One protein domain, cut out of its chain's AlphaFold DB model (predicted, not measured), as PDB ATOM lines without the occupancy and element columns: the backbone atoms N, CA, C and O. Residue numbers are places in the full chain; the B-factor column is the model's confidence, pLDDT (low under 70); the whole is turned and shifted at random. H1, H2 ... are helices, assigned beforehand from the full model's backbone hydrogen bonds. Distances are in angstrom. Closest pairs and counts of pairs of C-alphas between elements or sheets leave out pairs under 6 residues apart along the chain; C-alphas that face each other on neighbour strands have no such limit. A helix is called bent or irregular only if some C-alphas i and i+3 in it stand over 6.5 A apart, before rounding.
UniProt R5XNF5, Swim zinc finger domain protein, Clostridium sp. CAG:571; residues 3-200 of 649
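Overview. This is residues 3 to 200 of the 649 residues of the protein "Swim zinc finger domain protein" of Clostridium sp. CAG:571 (UniProt R5XNF5). The printed part is an elongated solenoid wound in stacked turns, with H3, H6, H9 and H12 side by side in one row and H4, H7, H10 and H13 in a second row that packs on it. The short H5, H8 and H11 sit at the turns between the rows; H1, H2 and the long link of residues 30 to 46 make one end, H14 and H15 the other. There are 198 residues with fifteen named helices, H1 to H15 in order, and no named strand; the class is all helix. The whole is loose, with a radius of gyration of the C-alphas of 20.9 A and spans of 69 by 39 by 27 A.

Along the chain. H1 is residues 9 to 17, with C-alpha 9 at (142.000, 189.233, 200.461). H2 is residues 21 to 29, H3 47 to 55, H4 61 to 68, H5 70 to 76, H6 80 to 88, H7 93 to 101, H8 103 to 106 and H9 110 to 119. H10, residues 124 to 136, is 18.4 A long; H11 is 138 to 141 and H12 145 to 154. H13, residues 158 to 172, is 18.2 A long and irregular: C-alphas 167 and 170 are 8.1 A apart. H14, residues 176 to 187, is 17.0 A long, and H15, residues 190 to 197, ends with C-alpha 197 at (112.566, 159.740, 171.625).

Arrangement. H1 touches H3, the closest C-alphas being Ala 16 and Leu 53, 6.1 A. H2 and H3 form a hairpin, closest at C-alphas 28 and 50, 6.0 A. H4 only just touches H5, H6 and H8, with 3 pairs of C-alphas within 8 A each, and H5 only at the corner. H6 only just touches H3, with 3 pairs, and touches H9 at a shallow tilt of 26 degrees, the same way, closest at C-alphas 88 and 116, 5.5 A. H7 only just touches H10, with 3 pairs, at residues 126 to 130 of H10 alone. H9, H10, H12 and H13 form an up-and-down bundle, each running against the one before. H11 touches no helix but is near H9 and H10. H13 and H14 form a hairpin, closest at C-alphas 165 and 176, 5.8 A. H14 and H15 only just touch, with 3 pairs, only at the corner. Every O i to N i+4 pair is within hydrogen-bond range except in H6, 2 of 5 with 4 of 6 O i to N i+3 pairs, and H13, 9 of 11; H8 and H11 are too short for such a pair.

Size, cuts and confidence. The C-alphas farthest apart, Asn 3 and Gly 199, are 68.7 A apart. The printed part has no cut. The link from H2 to H3 is long, the others tight. Mean pLDDT of the printed part is 84.4; residues 3 to 8, 31 to 44 and 199 to 200 are under 70.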
ATOM      1  N   ASN A   3     143.246 200.013 210.986       53.66
ATOM      2  CA  ASN A   3     143.049 200.099 212.443       53.66
ATOM      3  C   ASN A   3     142.248 198.914 213.022       53.66
ATOM      4  O   ASN A   3     142.170 198.781 214.235       53.66
ATOM      5  N   TYR A   4     141.677 198.061 212.162       58.00
ATOM      6  CA  TYR A   4     140.868 196.894 212.532       58.00
ATOM      7  C   TYR A   4     141.572 195.558 212.219       58.00
ATOM      8  O   TYR A   4     140.939 194.511 212.272       58.00
ATOM      9  N   GLY A   5     142.863 195.574 211.856       57.75
ATOM     10  CA  GLY A   5     143.645 194.353 211.597       57.75
ATOM     11  C   GLY A   5     143.278 193.588 210.316       57.75
ATOM     12  O   GLY A   5     143.647 192.425 210.178       57.75
ATOM     13  N   LEU A   6     142.560 194.219 209.383       59.69
ATOM     14  CA  LEU A   6     142.137 193.607 208.119       59.69
ATOM     15  C   LEU A   6     143.217 193.822 207.045       59.69
ATOM     16  O   LEU A   6     143.589 194.967 206.777       59.69
ATOM     17  N   TYR A   7     143.698 192.736 206.431       65.94
ATOM     18  CA  TYR A   7     144.769 192.738 205.421       65.94
ATOM     19  C   TYR A   7     144.452 191.786 204.256       65.94
ATOM     20  O   TYR A   7     143.645 190.869 204.414       65.94
ATOM     21  N   GLY A   8     145.109 191.998 203.108       68.06
ATOM     22  CA  GLY A   8     145.026 191.113 201.938       68.06
ATOM     23  C   GLY A   8     143.598 190.905 201.412       68.06
ATOM     24  O   GLY A   8     142.809 191.850 201.332       68.06
ATOM     25  N   ASP A   9     143.260 189.654 201.097       70.31
ATOM     26  CA  ASP A   9     142.000 189.233 200.461       70.31
ATOM     27  C   ASP A   9     140.733 189.667 201.205       70.31
ATOM     28  O   ASP A   9     139.702 189.934 200.586       70.31
ATOM     29  N   ILE A  10     140.786 189.758 202.538       74.62
ATOM     30  CA  ILE A  10     139.628 190.167 203.348       74.62
ATOM     31  C   ILE A  10     139.223 191.597 202.996       74.62
ATOM     32  O   ILE A  10     138.038 191.913 202.919       74.62
ATOM     33  N   VAL A  11     140.202 192.464 202.743       77.88
ATOM     34  CA  VAL A  11     139.925 193.850 202.381       77.88
ATOM     35  C   VAL A  11     139.344 193.940 200.972       77.88
ATOM     36  O   VAL A  11     138.386 194.679 200.773       77.88
ATOM     37  N   LEU A  12     139.848 193.152 200.018       80.00
ATOM     38  CA  LEU A  12     139.289 193.095 198.662       80.00
ATOM     39  C   LEU A  12     137.832 192.620 198.672       80.00
ATOM     40  O   LEU A  12     136.991 193.228 198.016       80.00
ATOM     41  N   LYS A  13     137.509 191.605 199.485       81.88
ATOM     42  CA  LYS A  13     136.126 191.142 199.681       81.88
ATOM     43  C   LYS A  13     135.231 192.226 200.279       81.88
ATOM     44  O   LYS A  13     134.089 192.357 199.857       81.88
ATOM     45  N   LEU A  14     135.734 193.012 201.234       83.75
ATOM     46  CA  LEU A  14     134.978 194.117 201.831       83.75
ATOM     47  C   LEU A  14     134.759 195.276 200.856       83.75
ATOM     48  O   LEU A  14     133.686 195.865 200.870       83.75
ATOM     49  N   ILE A  15     135.752 195.587 200.018       85.88
ATOM     50  CA  ILE A  15     135.631 196.603 198.964       85.88
ATOM     51  C   ILE A  15     134.611 196.147 197.919       85.88
ATOM     52  O   ILE A  15     133.693 196.892 197.618       85.88
ATOM     53  N   ALA A  16     134.704 194.909 197.428       86.88
ATOM     54  CA  ALA A  16     133.706 194.354 196.513       86.88
ATOM     55  C   ALA A  16     132.295 194.335 197.137       86.88
ATOM     56  O   ALA A  16     131.300 194.612 196.468       86.88
ATOM     57  N   ALA A  17     132.192 194.065 198.443       88.00
ATOM     58  CA  ALA A  17     130.922 194.046 199.163       88.00
ATOM     59  C   ALA A  17     130.263 195.427 199.318       88.00
ATOM     60  O   ALA A  17     129.073 195.468 199.632       88.00
ATOM     61  N   THR A  18     130.976 196.544 199.093       89.19
ATOM     62  CA  THR A  18     130.336 197.873 199.120       89.19
ATOM     63  C   THR A  18     129.349 198.048 197.973       89.19
ATOM     64  O   THR A  18     128.409 198.825 198.120       89.19
ATOM     65  N   LYS A  19     129.560 197.336 196.852       85.44
ATOM     66  CA  LYS A  19     128.813 197.500 195.596       85.44
ATOM     67  C   LYS A  19     128.759 198.961 195.107       85.44
ATOM     68  O   LYS A  19     127.832 199.342 194.405       85.44
ATOM     69  N   ASP A  20     129.741 199.772 195.504       92.06
ATOM     70  CA  ASP A  20     129.886 201.171 195.096       92.06
ATOM     71  C   ASP A  20     130.966 201.264 194.016       92.06
ATOM     72  O   ASP A  20     132.167 201.239 194.299       92.06
ATOM     73  N   ASP A  21     130.522 201.375 192.768       92.88
ATOM     74  CA  ASP A  21     131.387 201.405 191.593       92.88
ATOM     75  C   ASP A  21     132.363 202.586 191.597       92.88
ATOM     76  O   ASP A  21     133.512 202.441 191.175       92.88
ATOM     77  N   ASN A  22     131.952 203.746 192.116       91.81
ATOM     78  CA  ASN A  22     132.826 204.916 192.200       91.81
ATOM     79  C   ASN A  22     133.924 204.696 193.237       91.81
ATOM     80  O   ASN A  22     135.083 205.055 193.005       91.81
ATOM     81  N   TYR A  23     133.579 204.073 194.364       89.88
ATOM     82  CA  TYR A  23     134.552 203.709 195.384       89.88
ATOM     83  C   TYR A  23     135.545 202.661 194.867       89.88
ATOM     84  O   TYR A  23     136.757 202.848 194.996       89.88
ATOM     85  N   ILE A  24     135.051 201.601 194.217       90.44
ATOM     86  CA  ILE A  24     135.876 200.536 193.631       90.44
ATOM     87  C   ILE A  24     136.811 201.102 192.553       90.44
ATOM     88  O   ILE A  24     138.015 200.840 192.586       90.44
ATOM     89  N   ARG A  25     136.291 201.930 191.636       91.25
ATOM     90  CA  ARG A  25     137.082 202.627 190.611       91.25
ATOM     91  C   ARG A  25     138.194 203.463 191.232       91.25
ATOM     92  O   ARG A  25     139.359 203.302 190.875       91.25
ATOM     93  N   THR A  26     137.839 204.338 192.175       88.25
ATOM     94  CA  THR A  26     138.808 205.202 192.868       88.25
ATOM     95  C   THR A  26     139.905 204.364 193.518       88.25
ATOM     96  O   THR A  26     141.087 204.683 193.409       88.25
ATOM     97  N   PHE A  27     139.526 203.244 194.132       86.12
ATOM     98  CA  PHE A  27     140.451 202.324 194.772       86.12
ATOM     99  C   PHE A  27     141.394 201.618 193.777       86.12
ATOM    100  O   PHE A  27     142.587 201.481 194.043       86.12
ATOM    101  N   ILE A  28     140.904 201.198 192.609       87.62
ATOM    102  CA  ILE A  28     141.733 200.590 191.553       87.62
ATOM    103  C   ILE A  28     142.773 201.583 191.010       87.62
ATOM    104  O   ILE A  28     143.905 201.191 190.709       87.62
ATOM    105  N   GLU A  29     142.385 202.852 190.858       86.06
ATOM    106  CA  GLU A  29     143.207 203.894 190.233       86.06
ATOM    107  C   GLU A  29     144.197 204.569 191.194       86.06
ATOM    108  O   GLU A  29     145.205 205.126 190.744       86.06
ATOM    109  N   ASP A  30     143.949 204.510 192.505       79.94
ATOM    110  CA  ASP A  30     144.804 205.153 193.498       79.94
ATOM    111  C   ASP A  30     146.171 204.453 193.631       79.94
ATOM    112  O   ASP A  30     146.326 203.357 194.185       79.94
ATOM    113  N   LYS A  31     147.208 205.152 193.154       61.16
ATOM    114  CA  LYS A  31     148.615 204.740 193.230       61.16
ATOM    115  C   LYS A  31     149.160 204.701 194.664       61.16
ATOM    116  O   LYS A  31     150.249 204.170 194.854       61.16
ATOM    117  N   GLN A  32     148.456 205.249 195.662       55.91
ATOM    118  CA  GLN A  32     148.875 205.270 197.069       55.91
ATOM    119  C   GLN A  32     148.388 204.070 197.897       55.91
ATOM    120  O   GLN A  32     148.778 203.946 199.063       55.91
ATOM    121  N   ASN A  33     147.664 203.112 197.304       55.31
ATOM    122  CA  ASN A  33     147.221 201.865 197.960       55.31
ATOM    123  C   ASN A  33     148.359 200.884 198.360       55.31
ATOM    124  O   ASN A  33     148.119 199.735 198.727       55.31
ATOM    125  N   ILE A  34     149.602 201.377 198.394       49.06
ATOM    126  CA  ILE A  34     150.925 200.758 198.624       49.06
ATOM    127  C   ILE A  34     151.050 199.936 199.932       49.06
ATOM    128  O   ILE A  34     152.090 199.338 200.202       49.06
ATOM    129  N   LYS A  35     150.031 199.862 200.797       52.38
ATOM    130  CA  LYS A  35     150.147 199.223 202.129       52.38
ATOM    131  C   LYS A  35     149.117 198.116 202.391       52.38
ATOM    132  O   LYS A  35     148.690 197.963 203.534       52.38
ATOM    133  N   PHE A  36     148.745 197.349 201.364       52.78
ATOM    134  CA  PHE A  36     147.813 196.214 201.480       52.78
ATOM    135  C   PHE A  36     148.428 194.933 202.070       52.78
ATOM    136  O   PHE A  36     147.752 194.236 202.826       52.78
ATOM    137  N   ASN A  37     149.717 194.669 201.821       49.34
ATOM    138  CA  ASN A  37     150.436 193.512 202.368       49.34
ATOM    139  C   ASN A  37     151.498 193.956 203.376       49.34
ATOM    140  O   ASN A  37     152.558 194.459 203.014       49.34
ATOM    141  N   LYS A  38     151.233 193.760 204.671       51.62
ATOM    142  CA  LYS A  38     152.268 193.827 205.715       51.62
ATOM    143  C   LYS A  38     152.632 192.423 206.202       51.62
ATOM    144  O   LYS A  38     152.529 192.134 207.386       51.62
ATOM    145  N   LYS A  39     153.094 191.582 205.277       47.50
ATOM    146  CA  LYS A  39     154.094 190.532 205.514       47.50
ATOM    147  C   LYS A  39     154.907 190.407 204.222       47.50
ATOM    148  O   LYS A  39     154.460 189.774 203.284       47.50
ATOM    149  N   GLU A  40     156.032 191.118 204.206       44.62
ATOM    150  CA  GLU A  40     157.101 191.094 203.196       44.62
ATOM    151  C   GLU A  40     156.747 191.609 201.780       44.62
ATOM    152  O   GLU A  40     155.951 191.047 201.044       44.62
ATOM    153  N   ASN A  41     157.413 192.714 201.419       40.44
ATOM    154  CA  ASN A  41     157.397 193.446 200.146       40.44
ATOM    155  C   ASN A  41     156.083 194.155 199.770       40.44
ATOM    156  O   ASN A  41     155.109 193.565 199.314       40.44
ATOM    157  N   GLY A  42     156.093 195.487 199.916       48.00
ATOM    158  CA  GLY A  42     155.036 196.373 199.433       48.00
ATOM    159  C   GLY A  42     154.896 196.279 197.917       48.00
ATOM    160  O   GLY A  42     155.623 196.941 197.182       48.00
ATOM    161  N   ALA A  43     153.964 195.452 197.460       48.09
ATOM    162  CA  ALA A  43     153.548 195.394 196.071       48.09
ATOM    163  C   ALA A  43     152.226 196.154 195.897       48.09
ATOM    164  O   ALA A  43     151.337 196.095 196.750       48.09
ATOM    165  N   ASN A  44     152.118 196.880 194.783       62.47
ATOM    166  CA  ASN A  44     150.863 197.451 194.296       62.47
ATOM    167  C   ASN A  44     149.795 196.354 194.141       62.47
ATOM    168  O   ASN A  44     150.137 195.188 193.951       62.47
ATOM    169  N   LEU A  45     148.514 196.747 194.165       73.12
ATOM    170  CA  LEU A  45     147.376 195.875 193.851       73.12
ATOM    171  C   LEU A  45     147.684 195.040 192.596       73.12
ATOM    172  O   LEU A  45     148.035 195.612 191.552       73.12
ATOM    173  N   SER A  46     147.601 193.708 192.701       80.44
ATOM    174  CA  SER A  46     147.968 192.837 191.586       80.44
ATOM    175  C   SER A  46     147.008 193.044 190.410       80.44
ATOM    176  O   SER A  46     145.881 193.513 190.578       80.44
ATOM    177  N   ILE A  47     147.442 192.703 189.193       84.19
ATOM    178  CA  ILE A  47     146.565 192.799 188.014       84.19
ATOM    179  C   ILE A  47     145.323 191.916 188.206       84.19
ATOM    180  O   ILE A  47     144.225 192.325 187.843       84.19
ATOM    181  N   LEU A  48     145.482 190.745 188.829       84.00
ATOM    182  CA  LEU A  48     144.373 189.839 189.118       84.00
ATOM    183  C   LEU A  48     143.359 190.473 190.080       84.00
ATOM    184  O   LEU A  48     142.162 190.418 189.820       84.00
ATOM    185  N   ASP A  49     143.829 191.143 191.134       85.19
ATOM    186  CA  ASP A  49     142.951 191.817 192.098       85.19
ATOM    187  C   ASP A  49     142.192 192.981 191.460       85.19
ATOM    188  O   ASP A  49     140.998 193.145 191.701       85.19
ATOM    189  N   LYS A  50     142.858 193.761 190.595       88.31
ATOM    190  CA  LYS A  50     142.206 194.827 189.814       88.31
ATOM    191  C   LYS A  50     141.083 194.267 188.950       88.31
ATOM    192  O   LYS A  50     139.980 194.801 188.979       88.31
ATOM    193  N   LEU A  51     141.352 193.189 188.210       89.81
ATOM    194  CA  LEU A  51     140.351 192.539 187.363       89.81
ATOM    195  C   LEU A  51     139.192 191.987 188.201       89.81
ATOM    196  O   LEU A  51     138.043 192.184 187.828       89.81
ATOM    197  N   ASN A  52     139.463 191.354 189.344       89.00
ATOM    198  CA  ASN A  52     138.421 190.829 190.232       89.00
ATOM    199  C   ASN A  52     137.539 191.939 190.819       89.00
ATOM    200  O   ASN A  52     136.322 191.780 190.887       89.00
ATOM    201  N   LEU A  53     138.128 193.077 191.192       90.12
ATOM    202  CA  LEU A  53     137.369 194.242 191.638       90.12
ATOM    203  C   LEU A  53     136.515 194.828 190.506       90.12
ATOM    204  O   LEU A  53     135.334 195.074 190.727       90.12
ATOM    205  N   MET A  54     137.058 194.972 189.291       92.56
ATOM    206  CA  MET A  54     136.279 195.406 188.120       92.56
ATOM    207  C   MET A  54     135.106 194.464 187.833       92.56
ATOM    208  O   MET A  54     134.002 194.928 187.581       92.56
ATOM    209  N   LYS A  55     135.324 193.145 187.911       91.25
ATOM    210  CA  LYS A  55     134.274 192.127 187.741       91.25
ATOM    211  C   LYS A  55     133.168 192.235 188.797       91.25
ATOM    212  O   LYS A  55     132.039 191.872 188.507       91.25
ATOM    213  N   SER A  56     133.483 192.730 189.996       90.38
ATOM    214  CA  SER A  56     132.508 192.900 191.086       90.38
ATOM    215  C   SER A  56     131.647 194.166 190.989       90.38
ATOM    216  O   SER A  56     130.715 194.318 191.777       90.38
ATOM    217  N   MET A  57     131.965 195.073 190.058       91.88
ATOM    218  CA  MET A  57     131.215 196.315 189.846       91.88
ATOM    219  C   MET A  57     129.832 196.034 189.253       91.88
ATOM    220  O   MET A  57     129.678 195.120 188.441       91.88
ATOM    221  N   GLN A  58     128.840 196.835 189.648       90.38
ATOM    222  CA  GLN A  58     127.456 196.704 189.185       90.38
ATOM    223  C   GLN A  58     127.276 197.201 187.749       90.38
ATOM    224  O   GLN A  58     126.534 196.601 186.977       90.38
ATOM    225  N   SER A  59     127.939 198.301 187.401       92.06
ATOM    226  CA  SER A  59     127.914 198.912 186.080       92.06
ATOM    227  C   SER A  59     129.085 198.450 185.220       92.06
ATOM    228  O   SER A  59     130.235 198.359 185.662       92.06
ATOM    229  N   ASP A  60     128.801 198.253 183.938       93.75
ATOM    230  CA  ASP A  60     129.802 197.925 182.930       93.75
ATOM    231  C   ASP A  60     130.511 199.151 182.344       93.75
ATOM    232  O   ASP A  60     131.477 198.988 181.601       93.75
ATOM    233  N   GLU A  61     130.090 200.371 182.695       93.50
ATOM    234  CA  GLU A  61     130.662 201.626 182.175       93.50
ATOM    235  C   GLU A  61     132.179 201.691 182.371       93.50
ATOM    236  O   GLU A  61     132.936 201.984 181.442       93.50
ATOM    237  N   TYR A  62     132.662 201.334 183.566       93.12
ATOM    238  CA  TYR A  62     134.098 201.345 183.824       93.12
ATOM    239  C   TYR A  62     134.829 200.233 183.065       93.12
ATOM    240  O   TYR A  62     135.892 200.477 182.496       93.12
ATOM    241  N   LYS A  63     134.251 199.026 182.985       93.12
ATOM    242  CA  LYS A  63     134.821 197.918 182.197       93.12
ATOM    243  C   LYS A  63     134.954 198.336 180.727       93.12
ATOM    244  O   LYS A  63     136.026 198.173 180.140       93.12
ATOM    245  N   LYS A  64     133.907 198.949 180.163       92.62
ATOM    246  CA  LYS A  64     133.876 199.500 178.803       92.62
ATOM    247  C   LYS A  64     134.949 200.572 178.600       92.62
ATOM    248  O   LYS A  64     135.709 200.482 177.635       92.62
ATOM    249  N   GLU A  65     135.065 201.539 179.512       92.44
ATOM    250  CA  GLU A  65     136.110 202.572 179.469       92.44
ATOM    251  C   GLU A  65     137.506 201.941 179.368       92.44
ATOM    252  O   GLU A  65     138.299 202.313 178.499       92.44
ATOM    253  N   ILE A  66     137.794 200.941 180.210       92.06
ATOM    254  CA  ILE A  66     139.068 200.219 180.187       92.06
ATOM    255  C   ILE A  66     139.268 199.493 178.852       92.06
ATOM    256  O   ILE A  66     140.350 199.572 178.275       92.06
ATOM    257  N   ILE A  67     138.256 198.816 178.316       92.06
ATOM    258  CA  ILE A  67     138.385 198.053 177.066       92.06
ATOM    259  C   ILE A  67     138.740 198.967 175.879       92.06
ATOM    260  O   ILE A  67     139.666 198.656 175.124       92.06
ATOM    261  N   PHE A  68     138.092 200.128 175.754       90.62
ATOM    262  CA  PHE A  68     138.346 201.067 174.656       90.62
ATOM    263  C   PHE A  68     139.596 201.940 174.863       90.62
ATOM    264  O   PHE A  68     140.282 202.280 173.895       90.62
ATOM    265  N   ASN A  69     139.967 202.270 176.107       90.88
ATOM    266  CA  ASN A  69     141.082 203.173 176.394       90.88
ATOM    267  C   ASN A  69     142.418 202.430 176.594       90.88
ATOM    268  O   ASN A  69     142.779 201.996 177.691       90.88
ATOM    269  N   VAL A  70     143.213 202.329 175.522       86.81
ATOM    270  CA  VAL A  70     144.549 201.692 175.536       86.81
ATOM    271  C   VAL A  70     145.497 202.327 176.563       86.81
ATOM    272  O   VAL A  70     146.277 201.611 177.194       86.81
ATOM    273  N   ASN A  71     145.451 203.650 176.747       88.56
ATOM    274  CA  ASN A  71     146.343 204.340 177.681       88.56
ATOM    275  C   ASN A  71     146.002 203.967 179.125       88.56
ATOM    276  O   ASN A  71     146.894 203.577 179.879       88.56
ATOM    277  N   LYS A  72     144.711 203.958 179.472       88.44
ATOM    278  CA  LYS A  72     144.247 203.542 180.800       88.44
ATOM    279  C   LYS A  72     144.574 202.072 181.088       88.44
ATOM    280  O   LYS A  72     145.033 201.752 182.182       88.44
ATOM    281  N   ARG A  73     144.453 201.180 180.092       88.19
ATOM    282  CA  ARG A  73     144.905 199.775 180.214       88.19
ATOM    283  C   ARG A  73     146.382 199.672 180.561       88.19
ATOM    284  O   ARG A  73     146.740 198.951 181.493       88.19
ATOM    285  N   LYS A  74     147.233 200.414 179.843       87.06
ATOM    286  CA  LYS A  74     148.683 200.448 180.086       87.06
ATOM    287  C   LYS A  74     149.011 200.986 181.479       87.06
ATOM    288  O   LYS A  74     149.847 200.397 182.156       87.06
ATOM    289  N   GLU A  75     148.330 202.038 181.929       87.94
ATOM    290  CA  GLU A  75     148.494 202.595 183.281       87.94
ATOM    291  C   GLU A  75     148.139 201.587 184.380       87.94
ATOM    292  O   GLU A  75     148.837 201.496 185.392       87.94
ATOM    293  N   LEU A  76     147.077 200.804 184.178       86.81
ATOM    294  CA  LEU A  76     146.649 199.779 185.130       86.81
ATOM    295  C   LEU A  76     147.454 198.475 185.025       86.81
ATOM    296  O   LEU A  76     147.349 197.637 185.925       86.81
ATOM    297  N   GLY A  77     148.286 198.327 183.990       86.75
ATOM    298  CA  GLY A  77     149.083 197.130 183.716       86.75
ATOM    299  C   GLY A  77     148.291 195.979 183.084       86.75
ATOM    300  O   GLY A  77     148.765 194.847 183.101       86.75
ATOM    301  N   ILE A  78     147.098 196.245 182.542       87.31
ATOM    302  CA  ILE A  78     146.213 195.236 181.946       87.31
ATOM    303  C   ILE A  78     146.657 194.961 180.505       87.31
ATOM    304  O   ILE A  78     146.699 195.864 179.665       87.31
ATOM    305  N   LYS A  79     146.993 193.704 180.211       83.81
ATOM    306  CA  LYS A  79     147.401 193.247 178.875       83.81
ATOM    307  C   LYS A  79     146.186 192.967 177.989       83.81
ATOM    308  O   LYS A  79     145.095 192.702 178.485       83.81
ATOM    309  N   SER A  80     146.388 192.972 176.669       77.00
ATOM    310  CA  SER A  80     145.320 192.736 175.685       77.00
ATOM    311  C   SER A  80     144.577 191.418 175.922       77.00
ATOM    312  O   SER A  80     143.363 191.443 176.025       77.00
ATOM    313  N   TYR A  81     145.274 190.299 176.135       77.81
ATOM    314  CA  TYR A  81     144.626 188.996 176.365       77.81
ATOM    315  C   TYR A  81     143.791 188.923 177.659       77.81
ATOM    316  O   TYR A  81     143.005 187.997 177.823       77.81
ATOM    317  N   GLN A  82     143.965 189.865 178.597       86.56
ATOM    318  CA  GLN A  82     143.233 189.899 179.872       86.56
ATOM    319  C   GLN A  82     141.891 190.631 179.754       86.56
ATOM    320  O   GLN A  82     141.049 190.508 180.639       86.56
ATOM    321  N   ILE A  83     141.665 191.384 178.668       89.12
ATOM    322  CA  ILE A  83     140.408 192.121 178.481       89.12
ATOM    323  C   ILE A  83     139.231 191.187 178.204       89.12
ATOM    324  O   ILE A  83     138.110 191.521 178.562       89.12
ATOM    325  N   LYS A  84     139.478 189.998 177.634       90.12
ATOM    326  CA  LYS A  84     138.426 189.009 177.371       90.12
ATOM    327  C   LYS A  84     137.686 188.608 178.647       90.12
ATOM    328  O   LYS A  84     136.473 188.457 178.627       90.12
ATOM    329  N   ASP A  85     138.396 188.516 179.771       88.50
ATOM    330  CA  ASP A  85     137.798 188.149 181.054       88.50
ATOM    331  C   ASP A  85     136.968 189.287 181.655       88.50
ATOM    332  O   ASP A  85     136.065 189.023 182.444       88.50
ATOM    333  N   LEU A  86     137.264 190.542 181.291       92.00
ATOM    334  CA  LEU A  86     136.396 191.674 181.613       92.00
ATOM    335  C   LEU A  86     135.138 191.636 180.752       92.00
ATOM    336  O   LEU A  86     134.054 191.761 181.306       92.00
ATOM    337  N   ILE A  87     135.277 191.393 179.442       94.00
ATOM    338  CA  ILE A  87     134.144 191.309 178.508       94.00
ATOM    339  C   ILE A  87     133.165 190.208 178.934       94.00
ATOM    340  O   ILE A  87     131.969 190.457 179.003       94.00
ATOM    341  N   LYS A  88     133.660 189.019 179.302       92.75
ATOM    342  CA  LYS A  88     132.821 187.913 179.807       92.75
ATOM    343  C   LYS A  88     132.002 188.279 181.046       92.75
ATOM    344  O   LYS A  88     130.913 187.757 181.229       92.75
ATOM    345  N   SER A  89     132.535 189.164 181.891       92.31
ATOM    346  CA  SER A  89     131.871 189.629 183.116       92.31
ATOM    347  C   SER A  89     130.930 190.817 182.909       92.31
ATOM    348  O   SER A  89     130.487 191.408 183.892       92.31
ATOM    349  N   MET A  90     130.724 191.249 181.664       93.62
ATOM    350  CA  MET A  90     129.768 192.305 181.347       93.62
ATOM    351  C   MET A  90     128.362 191.715 181.250       93.62
ATOM    352  O   MET A  90     128.182 190.610 180.743       93.62
ATOM    353  N   HIS A  91     127.382 192.484 181.709       90.88
ATOM    354  CA  HIS A  91     125.963 192.152 181.714       90.88
ATOM    355  C   HIS A  91     125.175 192.937 180.647       90.88
ATOM    356  O   HIS A  91     124.079 192.525 180.269       90.88
ATOM    357  N   ASP A  92     125.708 194.054 180.129       92.75
ATOM    358  CA  ASP A  92     125.078 194.828 179.051       92.75
ATOM    359  C   ASP A  92     125.453 194.287 177.660       92.75
ATOM    360  O   ASP A  92     126.539 194.533 177.119       92.75
ATOM    361  N   ILE A  93     124.495 193.602 177.030       93.88
ATOM    362  CA  ILE A  93     124.645 193.044 175.684       93.88
ATOM    363  C   ILE A  93     124.961 194.103 174.617       93.88
ATOM    364  O   ILE A  93     125.657 193.810 173.644       93.88
ATOM    365  N   LYS A  94     124.489 195.349 174.772       94.00
ATOM    366  CA  LYS A  94     124.770 196.425 173.808       94.00
ATOM    367  C   LYS A  94     126.244 196.794 173.832       94.00
ATOM    368  O   LYS A  94     126.825 197.009 172.771       94.00
ATOM    369  N   TYR A  95     126.858 196.820 175.012       94.06
ATOM    370  CA  TYR A  95     128.289 197.084 175.126       94.06
ATOM    371  C   TYR A  95     129.122 195.942 174.568       94.06
ATOM    372  O   TYR A  95     130.100 196.203 173.871       94.06
ATOM    373  N   ILE A  96     128.722 194.694 174.816       94.62
ATOM    374  CA  ILE A  96     129.400 193.529 174.238       94.62
ATOM    375  C   ILE A  96     129.337 193.594 172.702       94.62
ATOM    376  O   ILE A  96     130.374 193.472 172.052       94.62
ATOM    377  N   ARG A  97     128.167 193.890 172.111       94.56
ATOM    378  CA  ARG A  97     128.025 194.111 170.656       94.56
ATOM    379  C   ARG A  97     128.916 195.237 170.142       94.56
ATOM    380  O   ARG A  97     129.579 195.084 169.123       94.56
ATOM    381  N   GLU A  98     128.947 196.372 170.835       94.50
ATOM    382  CA  GLU A  98     129.786 197.517 170.462       94.50
ATOM    383  C   GLU A  98     131.279 197.164 170.487       94.50
ATOM    384  O   GLU A  98     132.022 197.549 169.588       94.50
ATOM    385  N   ILE A  99     131.709 196.390 171.486       92.12
ATOM    386  CA  ILE A  99     133.074 195.873 171.607       92.12
ATOM    387  C   ILE A  99     133.410 194.955 170.431       92.12
ATOM    388  O   ILE A  99     134.441 195.148 169.791       92.12
ATOM    389  N   LEU A 100     132.540 193.992 170.113       92.25
ATOM    390  CA  LEU A 100     132.753 193.074 168.992       92.25
ATOM    391  C   LEU A 100     132.808 193.826 167.652       92.25
ATOM    392  O   LEU A 100     133.721 193.604 166.863       92.25
ATOM    393  N   ASN A 101     131.910 194.788 167.425       92.12
ATOM    394  CA  ASN A 101     131.893 195.603 166.204       92.12
ATOM    395  C   ASN A 101     133.089 196.566 166.083       92.12
ATOM    396  O   ASN A 101     133.402 197.019 164.985       92.12
ATOM    397  N   ALA A 102     133.770 196.881 167.187       91.44
ATOM    398  CA  ALA A 102     134.971 197.715 167.215       91.44
ATOM    399  C   ALA A 102     136.266 196.890 167.349       91.44
ATOM    400  O   ALA A 102     137.285 197.380 167.861       91.44
ATOM    401  N   ASN A 103     136.240 195.617 166.939       88.38
ATOM    402  CA  ASN A 103     137.378 194.722 167.114       88.38
ATOM    403  C   ASN A 103     138.623 195.141 166.306       88.38
ATOM    404  O   ASN A 103     139.742 194.809 166.693       88.38
ATOM    405  N   ASP A 104     138.476 195.951 165.258       85.56
ATOM    406  CA  ASP A 104     139.584 196.592 164.537       85.56
ATOM    407  C   ASP A 104     140.505 197.411 165.472       85.56
ATOM    408  O   ASP A 104     141.735 197.431 165.323       85.56
ATOM    409  N   LYS A 105     139.914 198.039 166.496       85.56
ATOM    410  CA  LYS A 105     140.612 198.839 167.515       85.56
ATOM    411  C   LYS A 105     141.074 198.002 168.702       85.56
ATOM    412  O   LYS A 105     142.117 198.293 169.293       85.56
ATOM    413  N   ILE A 106     140.294 196.990 169.079       86.62
ATOM    414  CA  ILE A 106     140.518 196.192 170.294       86.62
ATOM    415  C   ILE A 106     141.497 195.037 170.036       86.62
ATOM    416  O   ILE A 106     142.332 194.754 170.902       86.62
ATOM    417  N   ARG A 107     141.456 194.465 168.827       86.12
ATOM    418  CA  ARG A 107     142.311 193.389 168.301       86.12
ATOM    419  C   ARG A 107     142.216 192.077 169.087       86.12
ATOM    420  O   ARG A 107     143.242 191.474 169.403       86.12
ATOM    421  N   LEU A 108     140.996 191.651 169.413       87.38
ATOM    422  CA  LEU A 108     140.718 190.298 169.897       87.38
ATOM    423  C   LEU A 108     141.005 189.296 168.781       87.38
ATOM    424  O   LEU A 108     140.635 189.515 167.626       87.38
ATOM    425  N   ARG A 109     141.656 188.191 169.142       87.81
ATOM    426  CA  ARG A 109     141.873 187.049 168.250       87.81
ATOM    427  C   ARG A 109     140.595 186.221 168.127       87.81
ATOM    428  O   ARG A 109     139.784 186.191 169.048       87.81
ATOM    429  N   ASN A 110     140.463 185.478 167.035       85.06
ATOM    430  CA  ASN A 110     139.251 184.717 166.707       85.06
ATOM    431  C   ASN A 110     138.857 183.736 167.828       85.06
ATOM    432  O   ASN A 110     137.712 183.719 168.275       85.06
ATOM    433  N   TYR A 111     139.829 183.006 168.391       85.31
ATOM    434  CA  TYR A 111     139.574 182.105 169.523       85.31
ATOM    435  C   TYR A 111     139.171 182.859 170.811       85.31
ATOM    436  O   TYR A 111     138.509 182.287 171.672       85.31
ATOM    437  N   GLU A 112     139.559 184.132 170.973       88.69
ATOM    438  CA  GLU A 112     139.148 184.969 172.113       88.69
ATOM    439  C   GLU A 112     137.701 185.425 171.956       88.69
ATOM    440  O   GLU A 112     136.978 185.445 172.944       88.69
ATOM    441  N   ILE A 113     137.268 185.739 170.730       91.00
ATOM    442  CA  ILE A 113     135.866 186.050 170.417       91.00
ATOM    443  C   ILE A 113     134.990 184.831 170.710       91.00
ATOM    444  O   ILE A 113     134.013 184.951 171.447       91.00
ATOM    445  N   ALA A 114     135.377 183.649 170.220       90.31
ATOM    446  CA  ALA A 114     134.651 182.414 170.504       90.31
ATOM    447  C   ALA A 114     134.586 182.120 172.017       90.31
ATOM    448  O   ALA A 114     133.524 181.813 172.550       90.31
ATOM    449  N   ASP A 115     135.704 182.267 172.736       90.56
ATOM    450  CA  ASP A 115     135.772 182.111 174.197       90.56
ATOM    451  C   ASP A 115     134.898 183.134 174.949       90.56
ATOM    452  O   ASP A 115     134.296 182.800 175.969       90.56
ATOM    453  N   ILE A 116     134.794 184.373 174.457       93.25
ATOM    454  CA  ILE A 116     133.877 185.381 175.001       93.25
ATOM    455  C   ILE A 116     132.435 184.922 174.800       93.25
ATOM    456  O   ILE A 116     131.731 184.750 175.789       93.25
ATOM    457  N   LEU A 117     132.013 184.668 173.559       94.12
ATOM    458  CA  LEU A 117     130.629 184.323 173.217       94.12
ATOM    459  C   LEU A 117     130.107 183.107 174.000       94.12
ATOM    460  O   LEU A 117     128.965 183.110 174.454       94.12
ATOM    461  N   LYS A 118     130.958 182.105 174.247       92.38
ATOM    462  CA  LYS A 118     130.612 180.930 175.068       92.38
ATOM    463  C   LYS A 118     130.367 181.263 176.536       92.38
ATOM    464  O   LYS A 118     129.563 180.594 177.179       92.38
ATOM    465  N   ASN A 119     131.045 182.276 177.071       92.19
ATOM    466  CA  ASN A 119     131.178 182.503 178.513       92.19
ATOM    467  C   ASN A 119     130.679 183.879 178.987       92.19
ATOM    468  O   ASN A 119     130.976 184.257 180.119       92.19
ATOM    469  N   ILE A 120     129.967 184.642 178.152       93.75
ATOM    470  CA  ILE A 120     129.330 185.892 178.589       93.75
ATOM    471  C   ILE A 120     128.210 185.629 179.600       93.75
ATOM    472  O   ILE A 120     127.432 184.683 179.444       93.75
ATOM    473  N   ASP A 121     128.126 186.496 180.604       88.81
ATOM    474  CA  ASP A 121     127.144 186.439 181.690       88.81
ATOM    475  C   ASP A 121     125.975 187.410 181.440       88.81
ATOM    476  O   ASP A 121     125.836 188.458 182.078       88.81
ATOM    477  N   VAL A 122     125.159 187.068 180.439       92.50
ATOM    478  CA  VAL A 122     123.955 187.805 180.015       92.50
ATOM    479  C   VAL A 122     122.749 186.862 179.953       92.50
ATOM    480  O   VAL A 122     122.894 185.644 180.043       92.50
ATOM    481  N   VAL A 123     121.548 187.415 179.755       93.38
ATOM    482  CA  VAL A 123     120.327 186.620 179.547       93.38
ATOM    483  C   VAL A 123     120.512 185.658 178.365       93.38
ATOM    484  O   VAL A 123     120.986 186.062 177.304       93.38
ATOM    485  N   GLU A 124     120.109 184.394 178.520       92.44
ATOM    486  CA  GLU A 124     120.333 183.342 177.512       92.44
ATOM    487  C   GLU A 124     119.820 183.718 176.119       92.44
ATOM    488  O   GLU A 124     120.540 183.560 175.138       92.44
ATOM    489  N   ALA A 125     118.616 184.291 176.024       93.25
ATOM    490  CA  ALA A 125     118.054 184.734 174.749       93.25
ATOM    491  C   ALA A 125     118.935 185.788 174.051       93.25
ATOM    492  O   ALA A 125     119.131 185.732 172.839       93.25
ATOM    493  N   ASP A 126     119.512 186.724 174.810       94.44
ATOM    494  CA  ASP A 126     120.426 187.734 174.271       94.44
ATOM    495  C   ASP A 126     121.755 187.119 173.831       94.44
ATOM    496  O   ASP A 126     122.281 187.484 172.777       94.44
ATOM    497  N   LYS A 127     122.274 186.159 174.607       94.75
ATOM    498  CA  LYS A 127     123.473 185.392 174.258       94.75
ATOM    499  C   LYS A 127     123.276 184.618 172.958       94.75
ATOM    500  O   LYS A 127     124.123 184.705 172.078       94.75
ATOM    501  N   PHE A 128     122.168 183.893 172.819       95.62
ATOM    502  CA  PHE A 128     121.865 183.100 171.626       95.62
ATOM    503  C   PHE A 128     121.707 183.988 170.393       95.62
ATOM    504  O   PHE A 128     122.339 183.726 169.375       95.62
ATOM    505  N   ASN A 129     120.973 185.098 170.514       95.19
ATOM    506  CA  ASN A 129     120.844 186.076 169.432       95.19
ATOM    507  C   ASN A 129     122.202 186.653 169.007       95.19
ATOM    508  O   ASN A 129     122.447 186.827 167.817       95.19
ATOM    509  N   LEU A 130     123.086 186.952 169.966       95.38
ATOM    510  CA  LEU A 130     124.433 187.429 169.661       95.38
ATOM    511  C   LEU A 130     125.286 186.352 168.978       95.38
ATOM    512  O   LEU A 130     126.019 186.668 168.047       95.38
ATOM    513  N   ILE A 131     125.189 185.095 169.418       95.94
ATOM    514  CA  ILE A 131     125.881 183.975 168.770       95.94
ATOM    515  C   ILE A 131     125.415 183.842 167.316       95.94
ATOM    516  O   ILE A 131     126.272 183.829 166.436       95.94
ATOM    517  N   SER A 132     124.104 183.822 167.047       95.56
ATOM    518  CA  SER A 132     123.574 183.771 165.673       95.56
ATOM    519  C   SER A 132     124.050 184.956 164.825       95.56
ATOM    520  O   SER A 132     124.526 184.752 163.715       95.56
ATOM    521  N   GLU A 133     124.010 186.186 165.356       94.75
ATOM    522  CA  GLU A 133     124.514 187.385 164.660       94.75
ATOM    523  C   GLU A 133     126.000 187.237 164.279       94.75
ATOM    524  O   GLU A 133     126.415 187.588 163.172       94.75
ATOM    525  N   CYS A 134     126.814 186.697 165.187       94.00
ATOM    526  CA  CYS A 134     128.232 186.459 164.938       94.00
ATOM    527  C   CYS A 134     128.485 185.328 163.931       94.00
ATOM    528  O   CYS A 134     129.458 185.419 163.187       94.00
ATOM    529  N   ILE A 135     127.638 184.295 163.883       94.00
ATOM    530  CA  ILE A 135     127.716 183.217 162.882       94.00
ATOM    531  C   ILE A 135     127.362 183.757 161.488       94.00
ATOM    532  O   ILE A 135     128.091 183.505 160.528       94.00
ATOM    533  N   GLU A 136     126.308 184.571 161.376       93.62
ATOM    534  CA  GLU A 136     125.903 185.214 160.115       93.62
ATOM    535  C   GLU A 136     127.001 186.140 159.561       93.62
ATOM    536  O   GLU A 136     127.188 186.243 158.351       93.62
ATOM    537  N   ARG A 137     127.780 186.771 160.449       92.38
ATOM    538  CA  ARG A 137     128.901 187.671 160.119       92.38
ATOM    539  C   ARG A 137     130.270 187.033 160.388       92.38
ATOM    540  O   ARG A 137     131.239 187.734 160.686       92.38
ATOM    541  N   ARG A 138     130.373 185.702 160.311       90.88
ATOM    542  CA  ARG A 138     131.571 184.952 160.736       90.88
ATOM    543  C   ARG A 138     132.864 185.405 160.062       90.88
ATOM    544  O   ARG A 138     133.892 185.465 160.732       90.88
ATOM    545  N   GLU A 139     132.811 185.788 158.785       89.81
ATOM    546  CA  GLU A 139     133.973 186.291 158.041       89.81
ATOM    547  C   GLU A 139     134.522 187.591 158.647       89.81
ATOM    548  O   GLU A 139     135.735 187.748 158.786       89.81
ATOM    549  N   GLU A 140     133.640 188.493 159.090       89.25
ATOM    550  CA  GLU A 140     134.023 189.759 159.726       89.25
ATOM    551  C   GLU A 140     134.716 189.533 161.076       89.25
ATOM    552  O   GLU A 140     135.627 190.272 161.456       89.25
ATOM    553  N   PHE A 141     134.294 188.494 161.801       85.38
ATOM    554  CA  PHE A 141     134.829 188.135 163.114       85.38
ATOM    555  C   PHE A 141     135.959 187.093 163.057       85.38
ATOM    556  O   PHE A 141     136.536 186.757 164.094       85.38
ATOM    557  N   GLY A 142     136.286 186.576 161.867       85.12
ATOM    558  CA  GLY A 142     137.245 185.487 161.677       85.12
ATOM    559  C   GLY A 142     136.832 184.172 162.354       85.12
ATOM    560  O   GLY A 142     137.693 183.362 162.705       85.12
ATOM    561  N   ILE A 143     135.540 183.964 162.597       88.56
ATOM    562  CA  ILE A 143     135.017 182.742 163.216       88.56
ATOM    563  C   ILE A 143     135.100 181.622 162.176       88.56
ATOM    564  O   ILE A 143     134.533 181.730 161.093       88.56
ATOM    565  N   THR A 144     135.846 180.569 162.503       88.25
ATOM    566  CA  THR A 144     136.002 179.391 161.635       88.25
ATOM    567  C   THR A 144     134.801 178.456 161.756       88.25
ATOM    568  O   THR A 144     134.089 178.508 162.759       88.25
ATOM    569  N   ASP A 145     134.612 177.557 160.790       86.56
ATOM    570  CA  ASP A 145     133.521 176.570 160.810       86.56
ATOM    571  C   ASP A 145     133.571 175.686 162.074       86.56
ATOM    572  O   ASP A 145     132.553 175.476 162.732       86.56
ATOM    573  N   GLU A 146     134.775 175.294 162.513       83.12
ATOM    574  CA  GLU A 146     134.994 174.580 163.783       83.12
ATOM    575  C   GLU A 146     134.516 175.404 164.994       83.12
ATOM    576  O   GLU A 146     133.918 174.879 165.935       83.12
ATOM    577  N   ASN A 147     134.726 176.727 164.976       88.69
ATOM    578  CA  ASN A 147     134.229 177.595 166.042       88.69
ATOM    579  C   ASN A 147     132.704 177.721 166.025       88.69
ATOM    580  O   ASN A 147     132.123 177.869 167.100       88.69
ATOM    581  N   VAL A 148     132.063 177.672 164.854       91.38
ATOM    582  CA  VAL A 148     130.598 177.714 164.741       91.38
ATOM    583  C   VAL A 148     129.979 176.502 165.430       91.38
ATOM    584  O   VAL A 148     129.111 176.676 166.288       91.38
ATOM    585  N   GLU A 149     130.464 175.293 165.129       90.06
ATOM    586  CA  GLU A 149     129.963 174.071 165.768       90.06
ATOM    587  C   GLU A 149     130.108 174.153 167.296       90.06
ATOM    588  O   GLU A 149     129.144 173.938 168.037       90.06
ATOM    589  N   GLU A 150     131.286 174.550 167.783       89.25
ATOM    590  CA  GLU A 150     131.558 174.657 169.218       89.25
ATOM    591  C   GLU A 150     130.691 175.730 169.906       89.25
ATOM    592  O   GLU A 150     130.253 175.547 171.046       89.25
ATOM    593  N   LEU A 151     130.417 176.854 169.230       92.69
ATOM    594  CA  LEU A 151     129.550 177.921 169.735       92.69
ATOM    595  C   LEU A 151     128.106 177.449 169.874       92.69
ATOM    596  O   LEU A 151     127.519 177.616 170.946       92.69
ATOM    597  N   ILE A 152     127.557 176.815 168.837       92.81
ATOM    598  CA  ILE A 152     126.194 176.279 168.866       92.81
ATOM    599  C   ILE A 152     126.076 175.226 169.973       92.81
ATOM    600  O   ILE A 152     125.172 175.310 170.805       92.81
ATOM    601  N   GLN A 153     127.027 174.291 170.066       87.50
ATOM    602  CA  GLN A 153     127.029 173.265 171.114       87.50
ATOM    603  C   GLN A 153     127.128 173.850 172.530       87.50
ATOM    604  O   GLN A 153     126.533 173.309 173.463       87.50
ATOM    605  N   SER A 154     127.858 174.957 172.713       88.38
ATOM    606  CA  SER A 154     128.020 175.601 174.024       88.38
ATOM    607  C   SER A 154     126.721 176.170 174.600       88.38
ATOM    608  O   SER A 154     126.634 176.392 175.808       88.38
ATOM    609  N   THR A 155     125.708 176.400 173.758       90.50
ATOM    610  CA  THR A 155     124.396 176.884 174.208       90.50
ATOM    611  C   THR A 155     123.641 175.844 175.023       90.50
ATOM    612  O   THR A 155     122.780 176.207 175.820       90.50
ATOM    613  N   ASN A 156     123.955 174.558 174.818       87.31
ATOM    614  CA  ASN A 156     123.238 173.428 175.391       87.31
ATOM    615  C   ASN A 156     121.705 173.513 175.213       87.31
ATOM    616  O   ASN A 156     120.942 173.006 176.036       87.31
ATOM    617  N   ASN A 157     121.249 174.166 174.140       89.06
ATOM    618  CA  ASN A 157     119.839 174.395 173.857       89.06
ATOM    619  C   ASN A 157     119.460 173.721 172.537       89.06
ATOM    620  O   ASN A 157     119.942 174.102 171.472       89.06
ATOM    621  N   ILE A 158     118.601 172.701 172.606       87.81
ATOM    622  CA  ILE A 158     118.259 171.902 171.425       87.81
ATOM    623  C   ILE A 158     117.508 172.717 170.372       87.81
ATOM    624  O   ILE A 158     117.784 172.554 169.191       87.81
ATOM    625  N   ASP A 159     116.609 173.616 170.775       89.38
ATOM    626  CA  ASP A 159     115.830 174.420 169.830       89.38
ATOM    627  C   ASP A 159     116.755 175.372 169.051       89.38
ATOM    628  O   ASP A 159     116.621 175.513 167.836       89.38
ATOM    629  N   PHE A 160     117.768 175.928 169.727       92.00
ATOM    630  CA  PHE A 160     118.830 176.711 169.095       92.00
ATOM    631  C   PHE A 160     119.680 175.872 168.133       92.00
ATOM    632  O   PHE A 160     119.905 176.282 166.997       92.00
ATOM    633  N   VAL A 161     120.104 174.669 168.540       91.38
ATOM    634  CA  VAL A 161     120.859 173.751 167.667       91.38
ATOM    635  C   VAL A 161     120.060 173.408 166.410       91.38
ATOM    636  O   VAL A 161     120.580 173.519 165.303       91.38
ATOM    637  N   LEU A 162     118.783 173.049 166.558       90.12
ATOM    638  CA  LEU A 162     117.897 172.750 165.431       90.12
ATOM    639  C   LEU A 162     117.750 173.950 164.487       90.12
ATOM    640  O   LEU A 162     117.786 173.780 163.267       90.12
ATOM    641  N   GLN A 163     117.596 175.153 165.041       91.75
ATOM    642  CA  GLN A 163     117.466 176.385 164.271       91.75
ATOM    643  C   GLN A 163     118.735 176.701 163.473       91.75
ATOM    644  O   GLN A 163     118.643 176.993 162.281       91.75
ATOM    645  N   GLU A 164     119.906 176.635 164.100       93.44
ATOM    646  CA  GLU A 164     121.172 176.992 163.457       93.44
ATOM    647  C   GLU A 164     121.624 175.923 162.452       93.44
ATOM    648  O   GLU A 164     122.038 176.271 161.348       93.44
ATOM    649  N   CYS A 165     121.422 174.630 162.739       90.81
ATOM    650  CA  CYS A 165     121.628 173.572 161.743       90.81
ATOM    651  C   CYS A 165     120.697 173.734 160.534       90.81
ATOM    652  O   CYS A 165     121.104 173.465 159.411       90.81
ATOM    653  N   LYS A 166     119.458 174.206 160.725       90.50
ATOM    654  CA  LYS A 166     118.550 174.479 159.600       90.50
ATOM    655  C   LYS A 166     119.021 175.652 158.733       90.50
ATOM    656  O   LYS A 166     118.760 175.651 157.535       90.50
ATOM    657  N   LYS A 167     119.652 176.668 159.327       91.19
ATOM    658  CA  LYS A 167     120.150 177.842 158.595       91.19
ATOM    659  C   LYS A 167     121.477 177.582 157.886       91.19
ATOM    660  O   LYS A 167     121.653 178.045 156.767       91.19
ATOM    661  N   HIS A 168     122.393 176.880 158.552       89.81
ATOM    662  CA  HIS A 168     123.806 176.816 158.168       89.81
ATOM    663  C   HIS A 168     124.329 175.388 157.957       89.81
ATOM    664  O   HIS A 168     125.502 175.214 157.640       89.81
ATOM    665  N   GLY A 169     123.493 174.360 158.141       85.12
ATOM    666  CA  GLY A 169     123.909 172.957 158.111       85.12
ATOM    667  C   GLY A 169     124.556 172.532 156.799       85.12
ATOM    668  O   GLY A 169     125.663 172.007 156.833       85.12
ATOM    669  N   ASP A 170     123.914 172.822 155.668       83.69
ATOM    670  CA  ASP A 170     124.421 172.432 154.345       83.69
ATOM    671  C   ASP A 170     125.681 173.220 153.954       83.69
ATOM    672  O   ASP A 170     126.608 172.667 153.373       83.69
ATOM    673  N   GLU A 171     125.733 174.512 154.301       87.25
ATOM    674  CA  GLU A 171     126.859 175.404 153.989       87.25
ATOM    675  C   GLU A 171     128.122 175.038 154.781       87.25
ATOM    676  O   GLU A 171     129.222 175.070 154.237       87.25
ATOM    677  N   LEU A 172     127.959 174.705 156.065       85.00
ATOM    678  CA  LEU A 172     129.062 174.497 157.009       85.00
ATOM    679  C   LEU A 172     129.299 173.019 157.354       85.00
ATOM    680  O   LEU A 172     130.153 172.710 158.181       85.00
ATOM    681  N   GLY A 173     128.523 172.099 156.773       82.44
ATOM    682  CA  GLY A 173     128.596 170.667 157.071       82.44
ATOM    683  C   GLY A 173     128.201 170.301 158.509       82.44
ATOM    684  O   GLY A 173     128.719 169.325 159.054       82.44
ATOM    685  N   LEU A 174     127.311 171.066 159.158       84.50
ATOM    686  CA  LEU A 174     126.923 170.809 160.553       84.50
ATOM    687  C   LEU A 174     125.985 169.600 160.658       84.50
ATOM    688  O   LEU A 174     124.843 169.627 160.193       84.50
ATOM    689  N   SER A 175     126.422 168.565 161.375       86.88
ATOM    690  CA  SER A 175     125.590 167.394 161.662       86.88
ATOM    691  C   SER A 175     124.670 167.642 162.858       86.88
ATOM    692  O   SER A 175     125.050 167.452 164.017       86.88
ATOM    693  N   LYS A 176     123.407 167.993 162.573       87.69
ATOM    694  CA  LYS A 176     122.333 168.107 163.581       87.69
ATOM    695  C   LYS A 176     122.307 166.906 164.535       87.69
ATOM    696  O   LYS A 176     122.202 167.078 165.747       87.69
ATOM    697  N   ILE A 177     122.387 165.689 163.990       87.31
ATOM    698  CA  ILE A 177     122.306 164.446 164.771       87.31
ATOM    699  C   ILE A 177     123.496 164.334 165.727       87.31
ATOM    700  O   ILE A 177     123.294 164.060 166.909       87.31
ATOM    701  N   ASP A 178     124.721 164.568 165.248       87.62
ATOM    702  CA  ASP A 178     125.913 164.433 166.091       87.62
ATOM    703  C   ASP A 178     125.940 165.484 167.199       87.62
ATOM    704  O   ASP A 178     126.257 165.156 168.340       87.62
ATOM    705  N   MET A 179     125.523 166.718 166.908       87.75
ATOM    706  CA  MET A 179     125.427 167.775 167.917       87.75
ATOM    707  C   MET A 179     124.406 167.424 169.008       87.75
ATOM    708  O   MET A 179     124.712 167.547 170.195       87.75
ATOM    709  N   ILE A 180     123.225 166.915 168.631       87.69
ATOM    710  CA  ILE A 180     122.202 166.460 169.588       87.69
ATOM    711  C   ILE A 180     122.735 165.306 170.451       87.69
ATOM    712  O   ILE A 180     122.597 165.342 171.676       87.69
ATOM    713  N   VAL A 181     123.373 164.302 169.842       87.38
ATOM    714  CA  VAL A 181     123.953 163.157 170.564       87.38
ATOM    715  C   VAL A 181     125.040 163.622 171.535       87.38
ATOM    716  O   VAL A 181     125.035 163.226 172.700       87.38
ATOM    717  N   GLN A 182     125.941 164.509 171.107       86.81
ATOM    718  CA  GLN A 182     126.982 165.061 171.977       86.81
ATOM    719  C   GLN A 182     126.392 165.843 173.158       86.81
ATOM    720  O   GLN A 182     126.877 165.699 174.281       86.81
ATOM    721  N   MET A 183     125.332 166.629 172.941       85.69
ATOM    722  CA  MET A 183     124.622 167.319 174.025       85.69
ATOM    723  C   MET A 183     124.017 166.345 175.038       85.69
ATOM    724  O   MET A 183     124.104 166.587 176.245       85.69
ATOM    725  N   MET A 184     123.429 165.239 174.574       85.31
ATOM    726  CA  MET A 184     122.883 164.201 175.455       85.31
ATOM    727  C   MET A 184     123.981 163.532 176.285       85.31
ATOM    728  O   MET A 184     123.817 163.386 177.493       85.31
ATOM    729  N   ILE A 185     125.110 163.182 175.656       84.62
ATOM    730  CA  ILE A 185     126.242 162.518 176.319       84.62
ATOM    731  C   ILE A 185     126.898 163.434 177.358       84.62
ATOM    732  O   ILE A 185     127.159 162.998 178.475       84.62
ATOM    733  N   ARG A 186     127.164 164.705 177.020       82.81
ATOM    734  CA  ARG A 186     127.875 165.645 177.912       82.81
ATOM    735  C   ARG A 186     127.118 165.934 179.207       82.81
ATOM    736  O   ARG A 186     127.754 166.195 180.223       82.81
ATOM    737  N   ASN A 187     125.787 165.918 179.166       75.94
ATOM    738  CA  ASN A 187     124.945 166.348 180.285       75.94
ATOM    739  C   ASN A 187     124.180 165.210 180.969       75.94
ATOM    740  O   ASN A 187     123.394 165.499 181.867       75.94
ATOM    741  N   ASP A 188     124.349 163.965 180.508       71.94
ATOM    742  CA  ASP A 188     123.568 162.792 180.932       71.94
ATOM    743  C   ASP A 188     122.058 163.097 181.042       71.94
ATOM    744  O   ASP A 188     121.377 162.809 182.026       71.94
ATOM    745  N   ASN A 189     121.541 163.819 180.042       73.06
ATOM    746  CA  ASN A 189     120.236 164.463 180.136       73.06
ATOM    747  C   ASN A 189     119.120 163.491 179.734       73.06
ATOM    748  O   ASN A 189     118.650 163.501 178.592       73.06
ATOM    749  N   GLU A 190     118.666 162.672 180.686       75.12
ATOM    750  CA  GLU A 190     117.560 161.720 180.498       75.12
ATOM    751  C   GLU A 190     116.286 162.382 179.946       75.12
ATOM    752  O   GLU A 190     115.586 161.800 179.114       75.12
ATOM    753  N   ASN A 191     115.995 163.623 180.351       77.88
ATOM    754  CA  ASN A 191     114.835 164.365 179.854       77.88
ATOM    755  C   ASN A 191     114.973 164.706 178.368       77.88
ATOM    756  O   ASN A 191     113.989 164.626 177.634       77.88
ATOM    757  N   LEU A 192     116.175 165.065 177.913       78.19
ATOM    758  CA  LEU A 192     116.447 165.330 176.502       78.19
ATOM    759  C   LEU A 192     116.382 164.045 175.675       78.19
ATOM    760  O   LEU A 192     115.784 164.056 174.603       78.19
ATOM    761  N   ILE A 193     116.925 162.940 176.194       77.25
ATOM    762  CA  ILE A 193     116.792 161.613 175.578       77.25
ATOM    763  C   ILE A 193     115.308 161.290 175.393       77.25
ATOM    764  O   ILE A 193     114.874 161.004 174.280       77.25
ATOM    765  N   LYS A 194     114.501 161.438 176.453       77.62
ATOM    766  CA  LYS A 194     113.050 161.244 176.385       77.62
ATOM    767  C   LYS A 194     112.390 162.195 175.384       77.62
ATOM    768  O   LYS A 194     111.576 161.733 174.598       77.62
ATOM    769  N   LYS A 195     112.760 163.481 175.362       79.38
ATOM    770  CA  LYS A 195     112.214 164.480 174.424       79.38
ATOM    771  C   LYS A 195     112.532 164.123 172.968       79.38
ATOM    772  O   LYS A 195     111.659 164.245 172.125       79.38
ATOM    773  N   CYS A 196     113.739 163.654 172.658       77.88
ATOM    774  CA  CYS A 196     114.100 163.248 171.295       77.88
ATOM    775  C   CYS A 196     113.538 161.883 170.900       77.88
ATOM    776  O   CYS A 196     113.448 161.579 169.716       77.88
ATOM    777  N   ILE A 197     113.148 161.059 171.867       70.56
ATOM    778  CA  ILE A 197     112.566 159.740 171.625       70.56
ATOM    779  C   ILE A 197     111.033 159.803 171.525       70.56
ATOM    780  O   ILE A 197     110.442 159.102 170.713       70.56
ATOM    781  N   ASP A 198     110.373 160.659 172.297       70.81
ATOM    782  CA  ASP A 198     108.914 160.765 172.304       70.81
ATOM    783  C   ASP A 198     108.394 161.362 170.985       70.81
ATOM    784  O   ASP A 198     108.727 162.496 170.626       70.81
ATOM    785  N   GLY A 199     107.572 160.600 170.258       60.75
ATOM    786  CA  GLY A 199     106.985 161.006 168.978       60.75
ATOM    787  C   GLY A 199     106.101 162.254 169.076       60.75
ATOM    788  O   GLY A 199     105.920 162.943 168.079       60.75
ATOM    789  N   ASN A 200     105.628 162.597 170.280       61.97
ATOM    790  CA  ASN A 200     104.817 163.789 170.546       61.97
ATOM    791  C   ASN A 200     105.642 165.050 170.865       61.97
ATOM    792  O   ASN A 200     105.090 166.058 171.295       61.97
TER     793      ASN A 200